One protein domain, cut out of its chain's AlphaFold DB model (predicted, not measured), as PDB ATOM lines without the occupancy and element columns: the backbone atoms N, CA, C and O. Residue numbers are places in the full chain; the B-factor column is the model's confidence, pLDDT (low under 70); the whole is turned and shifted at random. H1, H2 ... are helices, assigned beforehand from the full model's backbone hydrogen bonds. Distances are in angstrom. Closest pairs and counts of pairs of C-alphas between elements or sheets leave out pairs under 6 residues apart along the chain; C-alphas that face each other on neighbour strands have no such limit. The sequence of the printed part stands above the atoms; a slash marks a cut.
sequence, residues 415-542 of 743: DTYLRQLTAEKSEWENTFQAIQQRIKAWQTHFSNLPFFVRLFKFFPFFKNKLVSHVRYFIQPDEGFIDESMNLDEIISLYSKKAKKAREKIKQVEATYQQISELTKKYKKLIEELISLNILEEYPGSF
ATOM      1  N   ASP A 415     192.136 163.572 182.427       90.50
ATOM      2  CA  ASP A 415     193.452 163.792 183.036       90.50
ATOM      3  C   ASP A 415     194.503 162.823 182.465       90.50
ATOM      4  O   ASP A 415     195.648 163.208 182.215       90.50
ATOM      5  N   THR A 416     194.113 161.571 182.215       93.00
ATOM      6  CA  THR A 416     194.990 160.558 181.610       93.00
ATOM      7  C   THR A 416     195.273 160.886 180.148       93.00
ATOM      8  O   THR A 416     196.421 160.800 179.709       93.00
ATOM      9  N   TYR A 417     194.257 161.320 179.402       94.88
ATOM     10  CA  TYR A 417     194.394 161.629 177.986       94.88
ATOM     11  C   TYR A 417     195.299 162.844 177.762       94.88
ATOM     12  O   TYR A 417     196.170 162.813 176.895       94.88
ATOM     13  N   LEU A 418     195.202 163.876 178.609       93.81
ATOM     14  CA  LEU A 418     196.129 165.011 178.575       93.81
ATOM     15  C   LEU A 418     197.586 164.588 178.801       93.81
ATOM     16  O   LEU A 418     198.482 165.089 178.117       93.81
ATOM     17  N   ARG A 419     197.840 163.651 179.724       94.81
ATOM     18  CA  ARG A 419     199.190 163.100 179.946       94.81
ATOM     19  C   ARG A 419     199.684 162.323 178.726       94.81
ATOM     20  O   ARG A 419     200.827 162.519 178.324       94.81
ATOM     21  N   GLN A 420     198.828 161.502 178.114       95.06
ATOM     22  CA  GLN A 420     199.157 160.749 176.897       95.06
ATOM     23  C   GLN A 420     199.484 161.677 175.722       95.06
ATOM     24  O   GLN A 420     200.528 161.513 175.100       95.06
ATOM     25  N   LEU A 421     198.666 162.703 175.477       95.06
ATOM     26  CA  LEU A 421     198.912 163.701 174.429       95.06
ATOM     27  C   LEU A 421     200.210 164.481 174.674       95.06
ATOM     28  O   LEU A 421     200.936 164.790 173.735       95.06
ATOM     29  N   THR A 422     200.531 164.774 175.937       95.62
ATOM     30  CA  THR A 422     201.796 165.436 176.295       95.62
ATOM     31  C   THR A 422     202.999 164.543 175.977       95.62
ATOM     32  O   THR A 422     203.989 165.018 175.418       95.62
ATOM     33  N   ALA A 423     202.911 163.247 176.293       95.75
ATOM     34  CA  ALA A 423     203.952 162.274 175.971       95.75
ATOM     35  C   ALA A 423     204.103 162.084 174.452       95.75
ATOM     36  O   ALA A 423     205.218 162.161 173.940       95.75
ATOM     37  N   GLU A 424     202.990 161.931 173.729       95.88
ATOM     38  CA  GLU A 424     202.972 161.786 172.268       95.88
ATOM     39  C   GLU A 424     203.565 163.021 171.575       95.88
ATOM     40  O   GLU A 424     204.380 162.900 170.658       95.88
ATOM     41  N   LYS A 425     203.215 164.229 172.036       94.44
ATOM     42  CA  LYS A 425     203.792 165.475 171.515       94.44
ATOM     43  C   LYS A 425     205.314 165.484 171.671       94.44
ATOM     44  O   LYS A 425     206.016 165.747 170.696       94.44
ATOM     45  N   SER A 426     205.808 165.155 172.865       95.44
ATOM     46  CA  SER A 426     207.245 165.094 173.159       95.44
ATOM     47  C   SER A 426     207.972 164.078 172.268       95.44
ATOM     48  O   SER A 426     209.039 164.368 171.727       95.44
ATOM     49  N   GLU A 427     207.378 162.907 172.026       96.00
ATOM     50  CA  GLU A 427     207.937 161.884 171.134       96.00
ATOM     51  C   GLU A 427     208.079 162.384 169.685       96.00
ATOM     52  O   GLU A 427     209.139 162.237 169.063       96.00
ATOM     53  N   TRP A 428     207.043 163.034 169.147       95.94
ATOM     54  CA  TRP A 428     207.099 163.599 167.798       95.94
ATOM     55  C   TRP A 428     208.049 164.793 167.690       95.94
ATOM     56  O   TRP A 428     208.719 164.940 166.664       95.94
ATOM     57  N   GLU A 429     208.148 165.628 168.726       94.38
ATOM     58  CA  GLU A 429     209.118 166.727 168.795       94.38
ATOM     59  C   GLU A 429     210.557 166.200 168.796       94.38
ATOM     60  O   GLU A 429     211.378 166.670 168.003       94.38
ATOM     61  N   ASN A 430     210.845 165.166 169.591       95.19
ATOM     62  CA  ASN A 430     212.140 164.486 169.599       95.19
ATOM     63  C   ASN A 430     212.454 163.863 168.232       95.19
ATOM     64  O   ASN A 430     213.550 164.043 167.701       95.19
ATOM     65  N   THR A 431     211.472 163.207 167.607       93.94
ATOM     66  CA  THR A 431     211.606 162.644 166.253       93.94
ATOM     67  C   THR A 431     211.911 163.732 165.223       93.94
ATOM     68  O   THR A 431     212.789 163.579 164.371       93.94
ATOM     69  N   PHE A 432     211.214 164.866 165.295       94.25
ATOM     70  CA  PHE A 432     211.438 165.998 164.405       94.25
ATOM     71  C   PHE A 432     212.836 166.604 164.588       94.25
ATOM     72  O   PHE A 432     213.519 166.873 163.594       94.25
ATOM     73  N   GLN A 433     213.288 166.772 165.834       94.62
ATOM     74  CA  GLN A 433     214.638 167.238 166.142       94.62
ATOM     75  C   GLN A 433     215.704 166.261 165.632       94.62
ATOM     76  O   GLN A 433     216.660 166.700 164.987       94.62
ATOM     77  N   ALA A 434     215.519 164.953 165.828       93.38
ATOM     78  CA  ALA A 434     216.418 163.921 165.314       93.38
ATOM     79  C   ALA A 434     216.518 163.973 163.780       93.38
ATOM     80  O   ALA A 434     217.621 163.976 163.230       93.38
ATOM     81  N   ILE A 435     215.390 164.132 163.073       92.81
ATOM     82  CA  ILE A 435     215.375 164.316 161.613       92.81
ATOM     83  C   ILE A 435     216.154 165.576 161.206       92.81
ATOM     84  O   ILE A 435     216.949 165.531 160.267       92.81
ATOM     85  N   GLN A 436     215.964 166.705 161.898       92.56
ATOM     86  CA  GLN A 436     216.700 167.939 161.597       92.56
ATOM     87  C   GLN A 436     218.207 167.796 161.828       92.56
ATOM     88  O   GLN A 436     219.002 168.271 161.012       92.56
ATOM     89  N   GLN A 437     218.611 167.140 162.917       93.56
ATOM     90  CA  GLN A 437     220.014 166.829 163.183       93.56
ATOM     91  C   GLN A 437     220.582 165.913 162.095       93.56
ATOM     92  O   GLN A 437     221.685 166.154 161.604       93.56
ATOM     93  N   ARG A 438     219.804 164.924 161.644       93.19
ATOM     94  CA  ARG A 438     220.226 163.997 160.596       93.19
ATOM     95  C   ARG A 438     220.379 164.672 159.233       93.19
ATOM     96  O   ARG A 438     221.376 164.431 158.558       93.19
ATOM     97  N   ILE A 439     219.482 165.591 158.867       91.62
ATOM     98  CA  ILE A 439     219.634 166.443 157.672       91.62
ATOM     99  C   ILE A 439     220.952 167.234 157.737       91.62
ATOM    100  O   ILE A 439     221.718 167.225 156.772       91.62
ATOM    101  N   LYS A 440     221.258 167.874 158.877       92.19
ATOM    102  CA  LYS A 440     222.525 168.609 159.070       92.19
ATOM    103  C   LYS A 440     223.749 167.694 158.972       92.19
ATOM    104  O   LYS A 440     224.771 168.097 158.413       92.19
ATOM    105  N   ALA A 441     223.654 166.469 159.490       92.25
ATOM    106  CA  ALA A 441     224.721 165.477 159.407       92.25
ATOM    107  C   ALA A 441     224.999 165.068 157.950       92.25
ATOM    108  O   ALA A 441     226.156 165.055 157.536       92.25
ATOM    109  N   TRP A 442     223.955 164.828 157.147       90.62
ATOM    110  CA  TRP A 442     224.083 164.562 155.710       90.62
ATOM    111  C   TRP A 442     224.685 165.746 154.946       90.62
ATOM    112  O   TRP A 442     225.614 165.560 154.162       90.62
ATOM    113  N   GLN A 443     224.225 166.972 155.210       90.00
ATOM    114  CA  GLN A 443     224.789 168.180 154.594       90.00
ATOM    115  C   GLN A 443     226.284 168.339 154.912       90.00
ATOM    116  O   GLN A 443     227.080 168.563 154.002       90.00
ATOM    117  N   THR A 444     226.667 168.153 156.181       90.19
ATOM    118  CA  THR A 444     228.069 168.195 156.629       90.19
ATOM    119  C   THR A 444     228.906 167.076 155.993       90.19
ATOM    120  O   THR A 444     230.035 167.300 155.557       90.19
ATOM    121  N   HIS A 445     228.361 165.859 155.888       88.69
ATOM    122  CA  HIS A 445     229.048 164.733 155.253       88.69
ATOM    123  C   HIS A 445     229.362 165.032 153.780       88.69
ATOM    124  O   HIS A 445     230.507 164.902 153.345       88.69
ATOM    125  N   PHE A 446     228.372 165.521 153.028       85.50
ATOM    126  CA  PHE A 446     228.555 165.898 151.628       85.50
ATOM    127  C   PHE A 446     229.445 167.142 151.450       85.50
ATOM    128  O   PHE A 446     230.177 167.219 150.460       85.50
ATOM    129  N   SER A 447     229.453 168.098 152.391       83.75
ATOM    130  CA  SER A 447     230.353 169.262 152.334       83.75
ATOM    131  C   SER A 447     231.820 168.903 152.565       83.75
ATOM    132  O   SER A 447     232.694 169.597 152.044       83.75
ATOM    133  N   ASN A 448     232.089 167.814 153.288       84.69
ATOM    134  CA  ASN A 448     233.439 167.321 153.570       84.69
ATOM    135  C   ASN A 448     234.028 166.463 152.433       84.69
ATOM    136  O   ASN A 448     235.221 166.161 152.445       84.69
ATOM    137  N   LEU A 449     233.237 166.090 151.419       83.62
ATOM    138  CA  LEU A 449     233.736 165.359 150.249       83.62
ATOM    139  C   LEU A 449     234.632 166.254 149.372       83.62
ATOM    140  O   LEU A 449     234.291 167.418 149.149       83.62
ATOM    141  N   PRO A 450     235.729 165.752 148.783       82.69
ATOM    142  CA  PRO A 450     236.569 166.559 147.898       82.69
ATOM    143  C   PRO A 450     235.783 167.148 146.712       82.69
ATOM    144  O   PRO A 450     234.955 166.464 146.105       82.69
ATOM    145  N   PHE A 451     236.045 168.411 146.357       76.19
ATOM    146  CA  PHE A 451     235.284 169.152 145.335       76.19
ATOM    147  C   PHE A 451     235.219 168.432 143.976       76.19
ATOM    148  O   PHE A 451     234.167 168.404 143.343       76.19
ATOM    149  N   PHE A 452     236.296 167.760 143.561       74.12
ATOM    150  CA  PHE A 452     236.335 166.997 142.309       74.12
ATOM    151  C   PHE A 452     235.403 165.768 142.309       74.12
ATOM    152  O   PHE A 452     234.861 165.429 141.263       74.12
ATOM    153  N   VAL A 453     235.135 165.142 143.466       73.69
ATOM    154  CA  VAL A 453     234.158 164.037 143.584       73.69
ATOM    155  C   VAL A 453     232.728 164.562 143.424       73.69
ATOM    156  O   VAL A 453     231.881 163.889 142.842       73.69
ATOM    157  N   ARG A 454     232.471 165.794 143.889       69.69
ATOM    158  CA  ARG A 454     231.182 166.484 143.731       69.69
ATOM    159  C   ARG A 454     230.959 166.984 142.296       69.69
ATOM    160  O   ARG A 454     229.845 166.874 141.789       69.69
ATOM    161  N   LEU A 455     232.006 167.499 141.641       73.44
ATOM    162  CA  LEU A 455     231.939 168.089 140.295       73.44
ATOM    163  C   LEU A 455     231.905 167.032 139.172       73.44
ATOM    164  O   LEU A 455     231.149 167.179 138.215       73.44
ATOM    165  N   PHE A 456     232.666 165.938 139.300       77.56
ATOM    166  CA  PHE A 456     232.814 164.905 138.262       77.56
ATOM    167  C   PHE A 456     231.966 163.644 138.507       77.56
ATOM    168  O   PHE A 456     232.346 162.541 138.112       77.56
ATOM    169  N   LYS A 457     230.781 163.798 139.114       68.06
ATOM    170  CA  LYS A 457     229.852 162.698 139.457       68.06
ATOM    171  C   LYS A 457     229.370 161.839 138.270       68.06
ATOM    172  O   LYS A 457     228.805 160.771 138.483       68.06
ATOM    173  N   PHE A 458     229.585 162.295 137.035       72.25
ATOM    174  CA  PHE A 458     229.191 161.605 135.800       72.25
ATOM    175  C   PHE A 458     230.181 160.520 135.352       72.25
ATOM    176  O   PHE A 458     229.807 159.645 134.574       72.25
ATOM    177  N   PHE A 459     231.425 160.534 135.848       77.56
ATOM    178  CA  PHE A 459     232.394 159.477 135.550       77.56
ATOM    179  C   PHE A 459     232.198 158.272 136.492       77.56
ATOM    180  O   PHE A 459     232.094 158.471 137.708       77.56
ATOM    181  N   PRO A 460     232.221 157.019 135.985       74.38
ATOM    182  CA  PRO A 460     231.937 155.812 136.775       74.38
ATOM    183  C   PRO A 460     232.779 155.674 138.050       74.38
ATOM    184  O   PRO A 460     232.274 155.260 139.091       74.38
ATOM    185  N   PHE A 461     234.050 156.084 137.993       77.44
ATOM    186  CA  PHE A 461     234.971 156.029 139.129       77.44
ATOM    187  C   PHE A 461     234.523 156.918 140.303       77.44
ATOM    188  O   PHE A 461     234.475 156.466 141.447       77.44
ATOM    189  N   PHE A 462     234.141 158.170 140.030       76.81
ATOM    190  CA  PHE A 462     233.672 159.099 141.063       76.81
ATOM    191  C   PHE A 462     232.249 158.773 141.527       76.81
ATOM    192  O   PHE A 462     231.955 158.935 142.710       76.81
ATOM    193  N   LYS A 463     231.399 158.237 140.637       76.06
ATOM    194  CA  LYS A 463     230.063 157.736 140.989       76.06
ATOM    195  C   LYS A 463     230.137 156.573 141.985       76.06
ATOM    196  O   LYS A 463     229.497 156.640 143.029       76.06
ATOM    197  N   ASN A 464     230.971 155.562 141.730       77.31
ATOM    198  CA  ASN A 464     231.151 154.428 142.646       77.31
ATOM    199  C   ASN A 464     231.719 154.865 144.004       77.31
ATOM    200  O   ASN A 464     231.299 154.362 145.045       77.31
ATOM    201  N   LYS A 465     232.631 155.849 144.002       79.06
ATOM    202  CA  LYS A 465     233.176 156.430 145.234       79.06
ATOM    203  C   LYS A 465     232.099 157.158 146.046       79.06
ATOM    204  O   LYS A 465     232.046 156.978 147.258       79.06
ATOM    205  N   LEU A 466     231.216 157.923 145.396       79.12
ATOM    206  CA  LEU A 466     230.075 158.577 146.045       79.12
ATOM    207  C   LEU A 466     229.112 157.549 146.666       79.12
ATOM    208  O   LEU A 466     228.767 157.685 147.835       79.12
ATOM    209  N   VAL A 467     228.759 156.495 145.921       82.75
ATOM    210  CA  VAL A 467     227.888 155.400 146.394       82.75
ATOM    211  C   VAL A 467     228.475 154.719 147.632       82.75
ATOM    212  O   VAL A 467     227.761 154.490 148.600       82.75
ATOM    213  N   SER A 468     229.788 154.454 147.660       80.25
ATOM    214  CA  SER A 468     230.442 153.898 148.854       80.25
ATOM    215  C   SER A 468     230.345 154.837 150.061       80.25
ATOM    216  O   SER A 468     230.028 154.385 151.156       80.25
ATOM    217  N   HIS A 469     230.578 156.141 149.878       83.44
ATOM    218  CA  HIS A 469     230.449 157.122 150.962       83.44
ATOM    219  C   HIS A 469     229.020 157.196 151.519       83.44
ATOM    220  O   HIS A 469     228.853 157.223 152.736       83.44
ATOM    221  N   VAL A 470     228.004 157.160 150.648       83.69
ATOM    222  CA  VAL A 470     226.593 157.096 151.058       83.69
ATOM    223  C   VAL A 470     226.316 155.788 151.804       83.69
ATOM    224  O   VAL A 470     225.838 155.844 152.933       83.69
ATOM    225  N   ARG A 471     226.705 154.630 151.247       85.56
ATOM    226  CA  ARG A 471     226.540 153.299 151.865       85.56
ATOM    227  C   ARG A 471     227.074 153.242 153.297       85.56
ATOM    228  O   ARG A 471     226.393 152.731 154.175       85.56
ATOM    229  N   TYR A 472     228.276 153.767 153.547       86.19
ATOM    230  CA  TYR A 472     228.880 153.738 154.886       86.19
ATOM    231  C   TYR A 472     228.258 154.734 155.871       86.19
ATOM    232  O   TYR A 472     228.442 154.579 157.077       86.19
ATOM    233  N   PHE A 473     227.575 155.772 155.382       90.38
ATOM    234  CA  PHE A 473     226.958 156.782 156.237       90.38
ATOM    235  C   PHE A 473     225.491 156.482 156.570       90.38
ATOM    236  O   PHE A 473     224.995 157.038 157.551       90.38
ATOM    237  N   ILE A 474     224.812 155.624 155.795       88.19
ATOM    238  CA  ILE A 474     223.452 155.129 156.072       88.19
ATOM    239  C   ILE A 474     223.426 154.406 157.426       88.19
ATOM    240  O   ILE A 474     224.267 153.554 157.711       88.19
ATOM    241  N   GLN A 475     222.452 154.753 158.268       89.81
ATOM    242  CA  GLN A 475     222.211 154.085 159.549       89.81
ATOM    243  C   GLN A 475     221.281 152.866 159.383       89.81
ATOM    244  O   GLN A 475     220.519 152.803 158.416       89.81
ATOM    245  N   PRO A 476     221.308 151.884 160.306       83.69
ATOM    246  CA  PRO A 476     220.500 150.661 160.194       83.69
ATOM    247  C   PRO A 476     218.985 150.892 160.052       83.69
ATOM    248  O   PRO A 476     218.291 150.092 159.430       83.69
ATOM    249  N   ASP A 477     218.465 151.985 160.606       82.69
ATOM    250  CA  ASP A 477     217.059 152.399 160.557       82.69
ATOM    251  C   ASP A 477     216.693 153.201 159.285       82.69
ATOM    252  O   ASP A 477     215.545 153.616 159.092       82.69
ATOM    253  N   GLU A 478     217.646 153.381 158.363       87.81
ATOM    254  CA  GLU A 478     217.518 154.200 157.154       87.81
ATOM    255  C   GLU A 478     217.266 153.401 155.872       87.81
ATOM    256  O   GLU A 478     217.621 153.837 154.781       87.81
ATOM    257  N   GLY A 479     216.547 152.277 155.966       81.69
ATOM    258  CA  GLY A 479     216.190 151.427 154.815       81.69
ATOM    259  C   GLY A 479     215.328 152.093 153.725       81.69
ATOM    260  O   GLY A 479     214.949 151.450 152.754       81.69
ATOM    261  N   PHE A 480     214.995 153.376 153.882       85.81
ATOM    262  CA  PHE A 480     214.315 154.207 152.886       85.81
ATOM    263  C   PHE A 480     215.285 154.995 151.987       85.81
ATOM    264  O   PHE A 480     214.824 155.678 151.072       85.81
ATOM    265  N   ILE A 481     216.591 154.948 152.264       87.62
ATOM    266  CA  ILE A 481     217.644 155.583 151.468       87.62
ATOM    267  C   ILE A 481     218.319 154.507 150.618       87.62
ATOM    268  O   ILE A 481     218.786 153.502 151.143       87.62
ATOM    269  N   ASP A 482     218.392 154.740 149.309       85.56
ATOM    270  CA  ASP A 482     219.186 153.917 148.398       85.56
ATOM    271  C   ASP A 482     220.585 154.525 148.239       85.56
ATOM    272  O   ASP A 482     220.753 155.744 148.177       85.56
ATOM    273  N   GLU A 483     221.603 153.675 148.163       84.38
ATOM    274  CA  GLU A 483     223.009 154.085 148.088       84.38
ATOM    275  C   GLU A 483     223.339 154.899 146.826       84.38
ATOM    276  O   GLU A 483     224.355 155.595 146.777       84.38
ATOM    277  N   SER A 484     222.494 154.811 145.793       81.69
ATOM    278  CA  SER A 484     222.614 155.571 144.549       81.69
ATOM    279  C   SER A 484     222.029 156.986 144.614       81.69
ATOM    280  O   SER A 484     222.248 157.763 143.678       81.69
ATOM    281  N   MET A 485     221.327 157.338 145.699       85.12
ATOM    282  CA  MET A 485     220.673 158.639 145.849       85.12
ATOM    283  C   MET A 485     221.672 159.786 146.033       85.12
ATOM    284  O   MET A 485     222.717 159.660 146.676       85.12
ATOM    285  N   ASN A 486     221.318 160.954 145.501       84.31
ATOM    286  CA  ASN A 486     222.053 162.195 145.727       84.31
ATOM    287  C   ASN A 486     221.541 162.957 146.968       84.31
ATOM    288  O   ASN A 486     220.499 162.639 147.540       84.31
ATOM    289  N   LEU A 487     222.281 163.989 147.390       84.44
ATOM    290  CA  LEU A 487     221.938 164.770 148.583       84.44
ATOM    291  C   LEU A 487     220.532 165.390 148.511       84.44
ATOM    292  O   LEU A 487     219.827 165.382 149.517       84.44
ATOM    293  N   ASP A 488     220.108 165.897 147.352       85.44
ATOM    294  CA  ASP A 488     218.794 166.533 147.196       85.44
ATOM    295  C   ASP A 488     217.656 165.507 147.324       85.44
ATOM    296  O   ASP A 488     216.634 165.781 147.958       85.44
ATOM    297  N   GLU A 489     217.848 164.295 146.796       88.12
ATOM    298  CA  GLU A 489     216.918 163.168 146.949       88.12
ATOM    299  C   GLU A 489     216.802 162.731 148.417       88.12
ATOM    300  O   GLU A 489     215.689 162.605 148.939       88.12
ATOM    301  N   ILE A 490     217.934 162.591 149.114       88.81
ATOM    302  CA  ILE A 490     217.980 162.238 150.541       88.81
ATOM    303  C   ILE A 490     217.295 163.321 151.387       88.81
ATOM    304  O   ILE A 490     216.411 163.022 152.197       88.81
ATOM    305  N   ILE A 491     217.641 164.597 151.180       91.00
ATOM    306  CA  ILE A 491     217.019 165.728 151.887       91.00
ATOM    307  C   ILE A 491     215.517 165.783 151.597       91.00
ATOM    308  O   ILE A 491     214.739 166.060 152.511       91.00
ATOM    309  N   SER A 492     215.079 165.497 150.369       90.62
ATOM    310  CA  SER A 492     213.658 165.440 150.007       90.62
ATOM    311  C   SER A 492     212.908 164.364 150.801       90.62
ATOM    312  O   SER A 492     211.828 164.634 151.339       90.62
ATOM    313  N   LEU A 493     213.493 163.172 150.972       92.50
ATOM    314  CA  LEU A 493     212.909 162.098 151.785       92.50
ATOM    315  C   LEU A 493     212.797 162.483 153.267       92.50
ATOM    316  O   LEU A 493     211.716 162.341 153.852       92.50
ATOM    317  N   TYR A 494     213.851 163.042 153.872       92.62
ATOM    318  CA  TYR A 494     213.755 163.543 155.249       92.62
ATOM    319  C   TYR A 494     212.790 164.713 155.373       92.62
ATOM    320  O   TYR A 494     212.065 164.787 156.358       92.62
ATOM    321  N   SER A 495     212.724 165.603 154.384       91.38
ATOM    322  CA  SER A 495     211.785 166.726 154.383       91.38
ATOM    323  C   SER A 495     210.336 166.236 154.380       91.38
ATOM    324  O   SER A 495     209.504 166.795 155.094       91.38
ATOM    325  N   LYS A 496     210.026 165.144 153.662       92.94
ATOM    326  CA  LYS A 496     208.714 164.476 153.731       92.94
ATOM    327  C   LYS A 496     208.436 163.897 155.122       92.94
ATOM    328  O   LYS A 496     207.339 164.093 155.643       92.94
ATOM    329  N   LYS A 497     209.409 163.221 155.748       93.81
ATOM    330  CA  LYS A 497     209.272 162.717 157.131       93.81
ATOM    331  C   LYS A 497     209.096 163.856 158.145       93.81
ATOM    332  O   LYS A 497     208.204 163.799 158.982       93.81
ATOM    333  N   ALA A 498     209.881 164.923 158.015       92.38
ATOM    334  CA  ALA A 498     209.807 166.127 158.830       92.38
ATOM    335  C   ALA A 498     208.446 166.824 158.688       92.38
ATOM    336  O   ALA A 498     207.887 167.285 159.680       92.38
ATOM    337  N   LYS A 499     207.888 166.870 157.469       94.12
ATOM    338  CA  LYS A 499     206.532 167.372 157.212       94.12
ATOM    339  C   LYS A 499     205.485 166.539 157.956       94.12
ATOM    340  O   LYS A 499     204.691 167.124 158.682       94.12
ATOM    341  N   LYS A 500     205.541 165.203 157.857       94.50
ATOM    342  CA  LYS A 500     204.647 164.301 158.609       94.50
ATOM    343  C   LYS A 500     204.742 164.517 160.123       94.50
ATOM    344  O   LYS A 500     203.712 164.619 160.779       94.50
ATOM    345  N   ALA A 501     205.955 164.632 160.668       93.62
ATOM    346  CA  ALA A 501     206.155 164.891 162.094       93.62
ATOM    347  C   ALA A 501     205.549 166.242 162.519       93.62
ATOM    348  O   ALA A 501     204.822 166.295 163.502       93.62
ATOM    349  N   ARG A 502     205.749 167.323 161.745       94.56
ATOM    350  CA  ARG A 502     205.108 168.629 162.020       94.56
ATOM    351  C   ARG A 502     203.586 168.564 161.964       94.56
ATOM    352  O   ARG A 502     202.926 169.168 162.803       94.56
ATOM    353  N   GLU A 503     203.032 167.868 160.974       95.75
ATOM    354  CA  GLU A 503     201.585 167.667 160.853       95.75
ATOM    355  C   GLU A 503     201.034 166.921 162.073       95.75
ATOM    356  O   GLU A 503     200.007 167.326 162.613       95.75
ATOM    357  N   LYS A 504     201.754 165.901 162.561       95.44
ATOM    358  CA  LYS A 504     201.397 165.165 163.778       95.44
ATOM    359  C   LYS A 504     201.490 166.010 165.041       95.44
ATOM    360  O   LYS A 504     200.514 166.049 165.779       95.44
ATOM    361  N   ILE A 505     202.578 166.754 165.241       95.00
ATOM    362  CA  ILE A 505     202.717 167.691 166.372       95.00
ATOM    363  C   ILE A 505     201.544 168.677 166.382       95.00
ATOM    364  O   ILE A 505     200.892 168.844 167.408       95.00
ATOM    365  N   LYS A 506     201.223 169.273 165.225       95.94
ATOM    366  CA  LYS A 506     200.103 170.215 165.094       95.94
ATOM    367  C   LYS A 506     198.754 169.558 165.412       95.94
ATOM    368  O   LYS A 506     197.913 170.188 166.045       95.94
ATOM    369  N   GLN A 507     198.539 168.319 164.965       94.88
ATOM    370  CA  GLN A 507     197.320 167.561 165.252       94.88
ATOM    371  C   GLN A 507     197.178 167.285 166.757       94.88
ATOM    372  O   GLN A 507     196.138 167.595 167.330       94.88
ATOM    373  N   VAL A 508     198.227 166.755 167.394       95.38
ATOM    374  CA  VAL A 508     198.251 166.445 168.833       95.38
ATOM    375  C   VAL A 508     198.059 167.711 169.668       95.38
ATOM    376  O   VAL A 508     197.297 167.704 170.628       95.38
ATOM    377  N   GLU A 509     198.695 168.817 169.283       95.50
ATOM    378  CA  GLU A 509     198.554 170.102 169.970       95.50
ATOM    379  C   GLU A 509     197.135 170.675 169.868       95.50
ATOM    380  O   GLU A 509     196.608 171.167 170.866       95.50
ATOM    381  N   ALA A 510     196.484 170.557 168.707       95.06
ATOM    382  CA  ALA A 510     195.092 170.970 168.544       95.06
ATOM    383  C   ALA A 510     194.149 170.152 169.444       95.06
ATOM    384  O   ALA A 510     193.329 170.731 170.159       95.06
ATOM    385  N   THR A 511     194.303 168.823 169.471       94.44
ATOM    386  CA  THR A 511     193.523 167.955 170.365       94.44
ATOM    387  C   THR A 511     193.804 168.277 171.833       94.44
ATOM    388  O   THR A 511     192.875 168.410 172.623       94.44
ATOM    389  N   TYR A 512     195.070 168.474 172.211       95.31
ATOM    390  CA  TYR A 512     195.447 168.849 173.575       95.31
ATOM    391  C   TYR A 512     194.755 170.137 174.028       95.31
ATOM    392  O   TYR A 512     194.213 170.180 175.130       95.31
ATOM    393  N   GLN A 513     194.738 171.175 173.185       95.44
ATOM    394  CA  GLN A 513     194.068 172.438 173.506       95.44
ATOM    395  C   GLN A 513     192.569 172.233 173.756       95.44
ATOM    396  O   GLN A 513     192.062 172.689 174.779       95.44
ATOM    397  N   GLN A 514     191.887 171.477 172.891       94.19
ATOM    398  CA  GLN A 514     190.463 171.168 173.054       94.19
ATOM    399  C   GLN A 514     190.178 170.436 174.376       94.19
ATOM    400  O   GLN A 514     189.337 170.872 175.163       94.19
ATOM    401  N   ILE A 515     190.920 169.363 174.674       94.38
ATOM    402  CA  ILE A 515     190.732 168.589 175.913       94.38
ATOM    403  C   ILE A 515     191.109 169.416 177.151       94.38
ATOM    404  O   ILE A 515     190.466 169.299 178.195       94.38
ATOM    405  N   SER A 516     192.117 170.285 177.054       94.94
ATOM    406  CA  SER A 516     192.526 171.173 178.146       94.94
ATOM    407  C   SER A 516     191.430 172.188 178.484       94.94
ATOM    408  O   SER A 516     191.112 172.392 179.659       94.94
ATOM    409  N   GLU A 517     190.778 172.762 177.470       95.38
ATOM    410  CA  GLU A 517     189.628 173.650 177.655       95.38
ATOM    411  C   GLU A 517     188.434 172.934 178.294       95.38
ATOM    412  O   GLU A 517     187.845 173.466 179.241       95.38
ATOM    413  N   LEU A 518     188.095 171.724 177.830       95.19
ATOM    414  CA  LEU A 518     187.045 170.903 178.444       95.19
ATOM    415  C   LEU A 518     187.374 170.590 179.907       95.19
ATOM    416  O   LEU A 518     186.541 170.796 180.785       95.19
ATOM    417  N   THR A 519     188.615 170.198 180.194       94.62
ATOM    418  CA  THR A 519     189.075 169.910 181.560       94.62
ATOM    419  C   THR A 519     188.952 171.136 182.466       94.62
ATOM    420  O   THR A 519     188.512 171.029 183.611       94.62
ATOM    421  N   LYS A 520     189.295 172.328 181.961       95.88
ATOM    422  CA  LYS A 520     189.148 173.591 182.700       95.88
ATOM    423  C   LYS A 520     187.680 173.919 182.980       95.88
ATOM    424  O   LYS A 520     187.353 174.315 184.098       95.88
ATOM    425  N   LYS A 521     186.796 173.746 181.989       97.06
ATOM    426  CA  LYS A 521     185.343 173.927 182.158       97.06
ATOM    427  C   LYS A 521     184.785 172.956 183.200       97.06
ATOM    428  O   LYS A 521     184.046 173.384 184.078       97.06
ATOM    429  N   TYR A 522     185.178 171.684 183.138       96.81
ATOM    430  CA  TYR A 522     184.756 170.661 184.093       96.81
ATOM    431  C   TYR A 522     185.189 171.006 185.520       96.81
ATOM    432  O   TYR A 522     184.348 171.042 186.413       96.81
ATOM    433  N   LYS A 523     186.466 171.354 185.731       96.19
ATOM    434  CA  LYS A 523     186.973 171.769 187.049       96.19
ATOM    435  C   LYS A 523     186.188 172.941 187.627       96.19
ATOM    436  O   LYS A 523     185.791 172.874 188.782       96.19
ATOM    437  N   LYS A 524     185.871 173.947 186.806       97.50
ATOM    438  CA  LYS A 524     185.032 175.074 187.228       97.50
ATOM    439  C   LYS A 524     183.633 174.625 187.673       97.50
ATOM    440  O   LYS A 524     183.151 175.078 188.702       97.50
ATOM    441  N   LEU A 525     182.984 173.726 186.929       97.94
ATOM    442  CA  LEU A 525     181.667 173.193 187.309       97.94
ATOM    443  C   LEU A 525     181.727 172.401 188.624       97.94
ATOM    444  O   LEU A 525     180.813 172.495 189.438       97.94
ATOM    445  N   ILE A 526     182.805 171.647 188.856       97.44
ATOM    446  CA  ILE A 526     183.016 170.950 190.129       97.44
ATOM    447  C   ILE A 526     183.272 171.936 191.277       97.44
ATOM    448  O   ILE A 526     182.691 171.771 192.344       97.44
ATOM    449  N   GLU A 527     184.076 172.980 191.068       97.12
ATOM    450  CA  GLU A 527     184.281 174.057 192.049       97.12
ATOM    451  C   GLU A 527     182.958 174.746 192.412       97.12
ATOM    452  O   GLU A 527     182.696 175.006 193.587       97.12
ATOM    453  N   GLU A 528     182.086 174.978 191.425       97.50
ATOM    454  CA  GLU A 528     180.731 175.477 191.661       97.50
ATOM    455  C   GLU A 528     179.937 174.500 192.549       97.50
ATOM    456  O   GLU A 528     179.383 174.925 193.559       97.50
ATOM    457  N   LEU A 529     179.942 173.190 192.279       96.81
ATOM    458  CA  LEU A 529     179.259 172.198 193.132       96.81
ATOM    459  C   LEU A 529     179.816 172.123 194.560       96.81
ATOM    460  O   LEU A 529     179.037 171.938 195.499       96.81
ATOM    461  N   ILE A 530     181.128 172.288 194.731       95.31
ATOM    462  CA  ILE A 530     181.769 172.366 196.052       95.31
ATOM    463  C   ILE A 530     181.285 173.621 196.787       95.31
ATOM    464  O   ILE A 530     180.849 173.535 197.930       95.31
ATOM    465  N   SER A 531     181.253 174.778 196.115       93.94
ATOM    466  CA  SER A 531     180.730 176.024 196.701       93.94
ATOM    467  C   SER A 531     179.243 175.940 197.073       93.94
ATOM    468  O   SER A 531     178.764 176.648 197.959       93.94
ATOM    469  N   LEU A 532     178.507 175.051 196.404       93.62
ATOM    470  CA  LEU A 532     177.107 174.757 196.673       93.62
ATOM    471  C   LEU A 532     176.919 173.635 197.714       93.62
ATOM    472  O   LEU A 532     175.788 173.187 197.898       93.62
ATOM    473  N   ASN A 533     177.971 173.192 198.409       90.69
ATOM    474  CA  ASN A 533     177.921 172.125 199.416       90.69
ATOM    475  C   ASN A 533     177.294 170.813 198.894       90.69
ATOM    476  O   ASN A 533     176.625 170.101 199.642       90.69
ATOM    477  N   ILE A 534     177.464 170.510 197.600       92.75
ATOM    478  CA  ILE A 534     177.023 169.241 196.990       92.75
ATOM    479  C   ILE A 534     178.159 168.213 196.990       92.75
ATOM    480  O   ILE A 534     177.920 167.009 197.102       92.75
ATOM    481  N   LEU A 535     179.397 168.693 196.856       92.38
ATOM    482  CA  LEU A 535     180.623 167.900 196.871       92.38
ATOM    483  C   LEU A 535     181.565 168.429 197.952       92.38
ATOM    484  O   LEU A 535     181.636 169.635 198.171       92.38
ATOM    485  N   GLU A 536     182.304 167.528 198.593       88.50
ATOM    486  CA  GLU A 536     183.338 167.893 199.573       88.50
ATOM    487  C   GLU A 536     184.678 168.189 198.887       88.50
ATOM    488  O   GLU A 536     185.386 169.121 199.261       88.50
ATOM    489  N   GLU A 537     185.007 167.426 197.843       91.38
ATOM    490  CA  GLU A 537     186.276 167.522 197.127       91.38
ATOM    491  C   GLU A 537     186.131 167.204 195.633       91.38
ATOM    492  O   GLU A 537     185.086 166.751 195.156       91.38
ATOM    493  N   TYR A 538     187.196 167.474 194.875       92.06
ATOM    494  CA  TYR A 538     187.250 167.178 193.446       92.06
ATOM    495  C   TYR A 538     187.311 165.655 193.214       92.06
ATOM    496  O   TYR A 538     188.281 165.027 193.638       92.06
ATOM    497  N   PRO A 539     186.352 165.053 192.484       92.00
ATOM    498  CA  PRO A 539     186.223 163.597 192.376       92.00
ATOM    499  C   PRO A 539     187.157 162.962 191.329       92.00
ATOM    500  O   PRO A 539     187.066 161.766 191.071       92.00
ATOM    501  N   GLY A 540     188.027 163.742 190.680       91.19
ATOM    502  CA  GLY A 540     188.753 163.289 189.492       91.19
ATOM    503  C   GLY A 540     187.955 163.480 188.197       91.19
ATOM    504  O   GLY A 540     186.854 164.035 188.193       91.19
ATOM    505  N   SER A 541     188.539 163.049 187.077       90.00
ATOM    506  CA  SER A 541     187.862 162.969 185.777       90.00
ATOM    507  C   SER A 541     187.424 161.540 185.458       90.00
ATOM    508  O   SER A 541     188.009 160.571 185.937       90.00
ATOM    509  N   PHE A 542     186.407 161.420 184.607       93.56
ATOM    510  CA  PHE A 542     185.796 160.146 184.229       93.56
ATOM    511  C   PHE A 542     186.229 159.709 182.831       93.56
ATOM    512  O   PHE A 542     186.662 160.533 182.024       93.56
TER     513      PHE A 542
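Overview. This is residues 415 to 542 of the 743 residues of the protein "AAA_11 domain-containing protein" of Bacillus paralicheniformis (UniProt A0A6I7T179). This is a long, thin rod of two helices side by side, H4 and H1, running opposite ways, with a small head of the short helices H2 and H3 beyond the end where H1 finishes and H4 starts. At the other end H4 reaches past the start of H1, and the last residues, 532 to 542, fold back toward that start. The printed part has 128 residues with four named helices, in the order H1, H2, H3, H4, and no named strand; the class is all helix. The whole is extended, with a radius of gyration of the C-alphas of 25.0 A, and its C-alphas span 85 by 21 by 19 A.

Arrangement. Begin with the longest helix, H4, residues 487 to 531, and then look at H1, residues 415 to 447. These two touch, with 32 pairs of C-alphas within 8 A; the closest C-alphas are those of Lys 425 and Ile 505, 5.7 A apart. Their lines stand at a shallow tilt of 20 degrees, and they run opposite ways. Next look at H3, residues 460 to 473, which is near H1, with 9 pairs of C-alphas within 10 A. H3 touches H2, residues 451 to 455, with its residues 462 to 466 alone; the closest C-alphas are those of Val 453 and Phe 462, 5.6 A apart. H2 and H4 are apart, and so are H3 and H4. H1 and H2 are only just apart, their closest C-alphas being 8.3 A from each other. In H1, H2, H3 and H4, every O i to N i+4 pair is within hydrogen-bond range.

Along the chain. Find C-alpha 487 at (221.938, 164.770, 148.583); from there H4 runs 64.3 A to C-alpha 531 at (180.730, 176.024, 196.701). H1 starts at C-alpha 415, at (193.452, 163.792, 183.036), and covers 48.3 A to C-alpha 447. H2, from Phe 451 to Leu 455, measures 6.1 A, and H3, from Pro 460 to Phe 473, measures 20.1 A.

Size, cuts and confidence. The two C-alphas farthest apart are those of Phe 459 and Asn 533, 84.9 A, while the first and last printed C-alphas, of Asp 415 and Phe 542, are 8.6 A apart. The printed part has no cut. The links from H1 to H2 and from H2 to H3 are tight, with 3 and 4 residues; the link from H3 to H4, residues 474 to 486, is long, with 13 residues. The mean pLDDT of the printed part is 89.6; look for low confidence, under 70, at residues 454 and 457.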